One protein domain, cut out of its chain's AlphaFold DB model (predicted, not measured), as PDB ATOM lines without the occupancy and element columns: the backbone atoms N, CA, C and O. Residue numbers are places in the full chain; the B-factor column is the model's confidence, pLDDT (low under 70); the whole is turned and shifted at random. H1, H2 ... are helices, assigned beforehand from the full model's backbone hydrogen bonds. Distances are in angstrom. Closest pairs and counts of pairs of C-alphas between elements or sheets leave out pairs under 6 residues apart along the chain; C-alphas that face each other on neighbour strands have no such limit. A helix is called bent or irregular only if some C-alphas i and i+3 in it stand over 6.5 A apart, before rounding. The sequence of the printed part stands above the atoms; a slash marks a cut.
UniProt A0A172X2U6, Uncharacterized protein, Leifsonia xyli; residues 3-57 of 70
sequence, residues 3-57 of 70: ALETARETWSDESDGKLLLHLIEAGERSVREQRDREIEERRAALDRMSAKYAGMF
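AT A GLANCE: This is residues 3 to 57 of the 70 residues of an uncharacterized protein of Leifsonia xyli (UniProt A0A172X2U6). One long helix, H2, makes the length of the whole, and a short helix, H1, packs crosswise on it near its first end, at residues 19 to 23 of H2. Beyond that contact residues 24 to 57, of which 24 to 54 belong to H2, stand free and stick out as one long arm. The printed part has 55 residues with two named helices, H1 and then H2, and no named strand; its class is all helix. It is extended, with a radius of gyration of the C-alphas of 20.1 A, and spans 64 by 15 by 11 A, a rod.

HOW THE PARTS SIT: Begin at H1, residues 3 to 10, and pass over the tight link of 5 residues to H2, residues 16 to 54. Look at Ala 7 and Leu 19: their C-alphas, the closest of the two helices, are 6.0 A apart. H1 and H2 touch, with 8 pairs of C-alphas within 8 A. H2 touches H1 with residues 19 to 23 alone. Their lines stand about perpendicular, at 82 degrees. In H1 and H2 every O i to N i+4 pair is within hydrogen-bond range.

IN THESE COORDINATES: Find C-alpha 3 at (-22.591, -39.681, -7.074); from there H1 runs 10.5 A to C-alpha 10 at (-12.211, -40.314, -5.524). Next find C-alpha 16 at (-18.254, -48.779, -12.788), where H2 begins. Follow its 39 residues over 56.6 A to C-alpha 54 at (-32.225, -34.028, 40.082), and watch z rise along the way. Neither helix is bent.

THE WHOLE: The two C-alphas farthest apart are those of Asp 13 and Phe 57, at 64.5 A. The printed part runs from residue 3 to residue 57 without a cut, and its one link between helices is tight. In the B-factor column the mean pLDDT of the printed part is 90.8; look at residues 54 to 57 for the values under 70, where the model's confidence is low.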
ATOM      1  N   ALA A   3     -23.278 -38.748  -7.974       86.56
ATOM      2  CA  ALA A   3     -22.591 -39.681  -7.074       86.56
ATOM      3  C   ALA A   3     -21.515 -40.534  -7.774       86.56
ATOM      4  O   ALA A   3     -20.443 -40.738  -7.217       86.56
ATOM      5  N   LEU A   4     -21.775 -41.007  -8.999       89.31
ATOM      6  CA  LEU A   4     -20.804 -41.792  -9.772       89.31
ATOM      7  C   LEU A   4     -19.642 -40.934 -10.276       89.31
ATOM      8  O   LEU A   4     -18.517 -41.419 -10.328       89.31
ATOM      9  N   GLU A   5     -19.910 -39.674 -10.623       91.62
ATOM     10  CA  GLU A   5     -18.875 -38.694 -10.977       91.62
ATOM     11  C   GLU A   5     -17.948 -38.442  -9.779       91.62
ATOM     12  O   GLU A   5     -16.742 -38.632  -9.899       91.62
ATOM     13  N   THR A   6     -18.505 -38.160  -8.597       91.88
ATOM     14  CA  THR A   6     -17.722 -38.006  -7.358       91.88
ATOM     15  C   THR A   6     -16.957 -39.278  -6.982       91.88
ATOM     16  O   THR A   6     -15.805 -39.210  -6.556       91.88
ATOM     17  N   ALA A   7     -17.558 -40.456  -7.171       91.31
ATOM     18  CA  ALA A   7     -16.858 -41.720  -6.967       91.31
ATOM     19  C   ALA A   7     -15.666 -41.862  -7.922       91.31
ATOM     20  O   ALA A   7     -14.614 -42.331  -7.510       91.31
ATOM     21  N   ARG A   8     -15.796 -41.411  -9.175       93.31
ATOM     22  CA  ARG A   8     -14.710 -41.450 -10.165       93.31
ATOM     23  C   ARG A   8     -13.558 -40.515  -9.829       93.31
ATOM     24  O   ARG A   8     -12.410 -40.861 -10.073       93.31
ATOM     25  N   GLU A   9     -13.876 -39.345  -9.286       93.75
ATOM     26  CA  GLU A   9     -12.884 -38.385  -8.792       93.75
ATOM     27  C   GLU A   9     -12.114 -38.943  -7.588       93.75
ATOM     28  O   GLU A   9     -10.934 -38.648  -7.417       93.75
ATOM     29  N   THR A  10     -12.775 -39.762  -6.766       92.06
ATOM     30  CA  THR A  10     -12.211 -40.314  -5.524       92.06
ATOM     31  C   THR A  10     -11.443 -41.621  -5.753       92.06
ATOM     32  O   THR A  10     -10.383 -41.827  -5.166       92.06
ATOM     33  N   TRP A  11     -11.961 -42.501  -6.610       90.81
ATOM     34  CA  TRP A  11     -11.404 -43.817  -6.934       90.81
ATOM     35  C   TRP A  11     -11.172 -43.916  -8.445       90.81
ATOM     36  O   TRP A  11     -11.883 -44.615  -9.169       90.81
ATOM     37  N   SER A  12     -10.192 -43.160  -8.941       84.50
ATOM     38  CA  SER A  12      -9.842 -43.177 -10.360       84.50
ATOM     39  C   SER A  12      -9.400 -44.574 -10.813       84.50
ATOM     40  O   SER A  12      -8.893 -45.369 -10.024       84.50
ATOM     41  N   ASP A  13      -9.589 -44.868 -12.099       89.94
ATOM     42  CA  ASP A  13      -9.179 -46.119 -12.761       89.94
ATOM     43  C   ASP A  13      -9.916 -47.398 -12.324       89.94
ATOM     44  O   ASP A  13      -9.576 -48.502 -12.754       89.94
ATOM     45  N   GLU A  14     -10.976 -47.272 -11.526       93.19
ATOM     46  CA  GLU A  14     -11.836 -48.398 -11.181       93.19
ATOM     47  C   GLU A  14     -13.021 -48.565 -12.141       93.19
ATOM     48  O   GLU A  14     -13.536 -47.610 -12.726       93.19
ATOM     49  N   SER A  15     -13.482 -49.809 -12.296       93.94
ATOM     50  CA  SER A  15     -14.665 -50.102 -13.102       93.94
ATOM     51  C   SER A  15     -15.935 -49.549 -12.452       93.94
ATOM     52  O   SER A  15     -16.038 -49.453 -11.228       93.94
ATOM     53  N   ASP A  16     -16.954 -49.269 -13.266       90.88
ATOM     54  CA  ASP A  16     -18.254 -48.779 -12.788       90.88
ATOM     55  C   ASP A  16     -18.851 -49.652 -11.678       90.88
ATOM     56  O   ASP A  16     -19.369 -49.134 -10.692       90.88
ATOM     57  N   GLY A  17     -18.735 -50.979 -11.801       94.12
ATOM     58  CA  GLY A  17     -19.222 -51.911 -10.785       94.12
ATOM     59  C   GLY A  17     -18.502 -51.766  -9.443       94.12
ATOM     60  O   GLY A  17     -19.138 -51.838  -8.393       94.12
ATOM     61  N   LYS A  18     -17.191 -51.509  -9.462       95.44
ATOM     62  CA  LYS A  18     -16.400 -51.319  -8.242       95.44
ATOM     63  C   LYS A  18     -16.686 -49.962  -7.592       95.44
ATOM     64  O   LYS A  18     -16.829 -49.878  -6.378       95.44
ATOM     65  N   LEU A  19     -16.911 -48.932  -8.404       94.94
ATOM     66  CA  LEU A  19     -17.350 -47.617  -7.935       94.94
ATOM     67  C   LEU A  19     -18.728 -47.657  -7.269       94.94
ATOM     68  O   LEU A  19     -18.943 -46.996  -6.255       94.94
ATOM     69  N   LEU A  20     -19.656 -48.454  -7.803       95.31
ATOM     70  CA  LEU A  20     -20.948 -48.685  -7.157       95.31
ATOM     71  C   LEU A  20     -20.790 -49.382  -5.803       95.31
ATOM     72  O   LEU A  20     -21.473 -49.001  -4.855       95.31
ATOM     73  N   LEU A  21     -19.883 -50.357  -5.693       96.69
ATOM     74  CA  LEU A  21     -19.604 -51.025  -4.421       96.69
ATOM     75  C   LEU A  21     -19.072 -50.035  -3.376       96.69
ATOM     76  O   LEU A  21     -19.628 -49.964  -2.282       96.69
ATOM     77  N   HIS A  22     -18.090 -49.202  -3.735       95.75
ATOM     78  CA  HIS A  22     -17.573 -48.155  -2.841       95.75
ATOM     79  C   HIS A  22     -18.659 -47.186  -2.379       95.75
ATOM     80  O   HIS A  22     -18.717 -46.829  -1.205       95.75
ATOM     81  N   LEU A  23     -19.548 -46.772  -3.285       95.56
ATOM     82  CA  LEU A  23     -20.670 -45.898  -2.941       95.56
ATOM     83  C   LEU A  23     -21.645 -46.563  -1.964       95.56
ATOM     84  O   LEU A  23     -22.141 -45.895  -1.056       95.56
ATOM     85  N   ILE A  24     -21.911 -47.861  -2.125       96.50
ATOM     86  CA  ILE A  24     -22.769 -48.627  -1.213       96.50
ATOM     87  C   ILE A  24     -22.121 -48.724   0.170       96.50
ATOM     88  O   ILE A  24     -22.780 -48.430   1.165       96.50
ATOM     89  N   GLU A  25     -20.838 -49.073   0.242       96.88
ATOM     90  CA  GLU A  25     -20.098 -49.191   1.506       96.88
ATOM     91  C   GLU A  25     -19.972 -47.842   2.230       96.88
ATOM     92  O   GLU A  25     -20.187 -47.745   3.442       96.88
ATOM     93  N   ALA A  26     -19.670 -46.769   1.494       95.62
ATOM     94  CA  ALA A  26     -19.624 -45.416   2.041       95.62
ATOM     95  C   ALA A  26     -21.006 -44.962   2.535       95.62
ATOM     96  O   ALA A  26     -21.120 -44.376   3.614       95.62
ATOM     97  N   GLY A  27     -22.064 -45.270   1.779       96.25
ATOM     98  CA  GLY A  27     -23.445 -44.987   2.161       96.25
ATOM     99  C   GLY A  27     -23.871 -45.736   3.424       96.25
ATOM    100  O   GLY A  27     -24.414 -45.125   4.344       96.25
ATOM    101  N   GLU A  28     -23.579 -47.035   3.511       97.50
ATOM    102  CA  GLU A  28     -23.854 -47.861   4.692       97.50
ATOM    103  C   GLU A  28     -23.183 -47.277   5.941       97.50
ATOM    104  O   GLU A  28     -23.834 -47.080   6.974       97.50
ATOM    105  N   ARG A  29     -21.893 -46.940   5.830       96.88
ATOM    106  CA  ARG A  29     -21.128 -46.333   6.921       96.88
ATOM    107  C   ARG A  29     -21.730 -45.004   7.361       96.88
ATOM    108  O   ARG A  29     -21.970 -44.819   8.550       96.88
ATOM    109  N   SER A  30     -22.051 -44.124   6.412       97.31
ATOM    110  CA  SER A  30     -22.658 -42.823   6.706       97.31
ATOM    111  C   SER A  30     -24.002 -42.958   7.426       97.31
ATOM    112  O   SER A  30     -24.290 -42.180   8.334       97.31
ATOM    113  N   VAL A  31     -24.832 -43.933   7.041       97.25
ATOM    114  CA  VAL A  31     -26.127 -44.183   7.695       97.25
ATOM    115  C   VAL A  31     -25.930 -44.711   9.117       97.25
ATOM    116  O   VAL A  31     -26.648 -44.294  10.027       97.25
ATOM    117  N   ARG A  32     -24.955 -45.602   9.333       97.12
ATOM    118  CA  ARG A  32     -24.613 -46.096  10.676       97.12
ATOM    119  C   ARG A  32     -24.144 -44.955  11.578       97.12
ATOM    120  O   ARG A  32     -24.721 -44.752  12.640       97.12
ATOM    121  N   GLU A  33     -23.191 -44.153  11.113       97.38
ATOM    122  CA  GLU A  33     -22.660 -43.006  11.860       97.38
ATOM    123  C   GLU A  33     -23.727 -41.945  12.157       97.38
ATOM    124  O   GLU A  33     -23.682 -41.282  13.193       97.38
ATOM    125  N   GLN A  34     -24.698 -41.748  11.262       97.00
ATOM    126  CA  GLN A  34     -25.834 -40.867  11.531       97.00
ATOM    127  C   GLN A  34     -26.710 -41.412  12.664       97.00
ATOM    128  O   GLN A  34     -27.049 -40.661  13.577       97.00
ATOM    129  N   ARG A  35     -27.045 -42.707  12.641       96.25
ATOM    130  CA  ARG A  35     -27.854 -43.335  13.697       96.25
ATOM    131  C   ARG A  35     -27.171 -43.280  15.056       96.25
ATOM    132  O   ARG A  35     -27.828 -42.963  16.044       96.25
ATOM    133  N   ASP A  36     -25.872 -43.550  15.101       97.38
ATOM    134  CA  ASP A  36     -25.109 -43.505  16.348       97.38
ATOM    135  C   ASP A  36     -25.095 -42.083  16.926       97.38
ATOM    136  O   ASP A  36     -25.367 -41.897  18.112       97.38
ATOM    137  N   ARG A  37     -24.904 -41.059  16.081       97.19
ATOM    138  CA  ARG A  37     -25.010 -39.653  16.502       97.19
ATOM    139  C   ARG A  37     -26.394 -39.298  17.035       97.19
ATOM    140  O   ARG A  37     -26.483 -38.687  18.093       97.19
ATOM    141  N   GLU A  38     -27.465 -39.712  16.362       97.19
ATOM    142  CA  GLU A  38     -28.835 -39.464  16.836       97.19
ATOM    143  C   GLU A  38     -29.108 -40.121  18.199       97.19
ATOM    144  O   GLU A  38     -29.804 -39.550  19.041       97.19
ATOM    145  N   ILE A  39     -28.565 -41.318  18.440       96.44
ATOM    146  CA  ILE A  39     -28.671 -41.999  19.735       96.44
ATOM    147  C   ILE A  39     -27.927 -41.210  20.814       96.44
ATOM    148  O   ILE A  39     -28.493 -40.964  21.880       96.44
ATOM    149  N   GLU A  40     -26.696 -40.784  20.542       97.19
ATOM    150  CA  GLU A  40     -25.896 -40.008  21.493       97.19
ATOM    151  C   GLU A  40     -26.513 -38.634  21.788       97.19
ATOM    152  O   GLU A  40     -26.585 -38.218  22.944       97.19
ATOM    153  N   GLU A  41     -27.073 -37.955  20.786       96.81
ATOM    154  CA  GLU A  41     -27.805 -36.699  20.982       96.81
ATOM    155  C   GLU A  41     -29.035 -36.885  21.880       96.81
ATOM    156  O   GLU A  41     -29.286 -36.067  22.774       96.81
ATOM    157  N   ARG A  42     -29.785 -37.978  21.683       94.69
ATOM    158  CA  ARG A  42     -30.932 -38.328  22.534       94.69
ATOM    159  C   ARG A  42     -30.498 -38.649  23.960       94.69
ATOM    160  O   ARG A  42     -31.139 -38.170  24.893       94.69
ATOM    161  N   ARG A  43     -29.411 -39.405  24.143       95.06
ATOM    162  CA  ARG A  43     -28.834 -39.693  25.468       95.06
ATOM    163  C   ARG A  43     -28.428 -38.408  26.179       95.06
ATOM    164  O   ARG A  43     -28.907 -38.144  27.275       95.06
ATOM    165  N   ALA A  44     -27.679 -37.538  25.504       94.75
ATOM    166  CA  ALA A  44     -27.269 -36.252  26.055       94.75
ATOM    167  C   ALA A  44     -28.467 -35.349  26.407       94.75
ATOM    168  O   ALA A  44     -28.417 -34.591  27.376       94.75
ATOM    169  N   ALA A  45     -29.560 -35.405  25.639       93.12
ATOM    170  CA  ALA A  45     -30.788 -34.688  25.972       93.12
ATOM    171  C   ALA A  45     -31.453 -35.232  27.248       93.12
ATOM    172  O   ALA A  45     -31.848 -34.436  28.104       93.12
ATOM    173  N   LEU A  46     -31.533 -36.557  27.400       91.69
ATOM    174  CA  LEU A  46     -32.060 -37.205  28.605       91.69
ATOM    175  C   LEU A  46     -31.208 -36.906  29.841       91.69
ATOM    176  O   LEU A  46     -31.770 -36.628  30.901       91.69
ATOM    177  N   ASP A  47     -29.884 -36.884  29.706       90.31
ATOM    178  CA  ASP A  47     -28.977 -36.540  30.803       90.31
ATOM    179  C   ASP A  47     -29.171 -35.089  31.249       90.31
ATOM    180  O   ASP A  47     -29.306 -34.814  32.442       90.31
ATOM    181  N   ARG A  48     -29.288 -34.147  30.299       87.94
ATOM    182  CA  ARG A  48     -29.592 -32.738  30.609       87.94
ATOM    183  C   ARG A  48     -30.940 -32.577  31.308       87.94
ATOM    184  O   ARG A  48     -31.048 -31.785  32.244       87.94
ATOM    185  N   MET A  49     -31.966 -33.303  30.864       85.12
ATOM    186  CA  MET A  49     -33.278 -33.283  31.511       85.12
ATOM    187  C   MET A  49     -33.198 -33.857  32.924       85.12
ATOM    188  O   MET A  49     -33.617 -33.196  33.868       85.12
ATOM    189  N   SER A  50     -32.608 -35.039  33.086       80.50
ATOM    190  CA  SER A  50     -32.451 -35.688  34.390       80.50
ATOM    191  C   SER A  50     -31.679 -34.801  35.366       80.50
ATOM    192  O   SER A  50     -32.140 -34.584  36.482       80.50
ATOM    193  N   ALA A  51     -30.574 -34.191  34.930       79.25
ATOM    194  CA  ALA A  51     -29.801 -33.251  35.740       79.25
ATOM    195  C   ALA A  51     -30.618 -32.017  36.162       79.25
ATOM    196  O   ALA A  51     -30.518 -31.573  37.304       79.25
ATOM    197  N   LYS A  52     -31.475 -31.490  35.275       78.50
ATOM    198  CA  LYS A  52     -32.376 -30.370  35.592       78.50
ATOM    199  C   LYS A  52     -33.374 -30.723  36.701       78.50
ATOM    200  O   LYS A  52     -33.701 -29.862  37.512       78.50
ATOM    201  N   TYR A  53     -33.857 -31.962  36.734       73.94
ATOM    202  CA  TYR A  53     -34.838 -32.418  37.725       73.94
ATOM    203  C   TYR A  53     -34.211 -33.045  38.978       73.94
ATOM    204  O   TYR A  53     -34.889 -33.143  39.998       73.94
ATOM    205  N   ALA A  54     -32.925 -33.407  38.954       67.56
ATOM    206  CA  ALA A  54     -32.225 -34.028  40.082       67.56
ATOM    207  C   ALA A  54     -32.206 -33.153  41.350       67.56
ATOM    208  O   ALA A  54     -32.194 -33.682  42.455       67.56
ATOM    209  N   GLY A  55     -32.247 -31.825  41.207       65.00
ATOM    210  CA  GLY A  55     -32.362 -30.896  42.340       65.00
ATOM    211  C   GLY A  55     -33.799 -30.567  42.761       65.00
ATOM    212  O   GLY A  55     -33.988 -29.849  43.737       65.00
ATOM    213  N   MET A  56     -34.808 -31.038  42.021       66.19
ATOM    214  CA  MET A  56     -36.219 -30.688  42.237       66.19
ATOM    215  C   MET A  56     -36.944 -31.688  43.147       66.19
ATOM    216  O   MET A  56     -37.922 -31.328  43.794       66.19
ATOM    217  N   PHE A  57     -36.449 -32.924  43.229       63.09
ATOM    218  CA  PHE A  57     -36.978 -33.959  44.113       63.09
ATOM    219  C   PHE A  57     -36.007 -34.172  45.276       63.09
ATOM    220  O   PHE A  57     -35.075 -34.966  45.191       63.09
TER     221      PHE A  57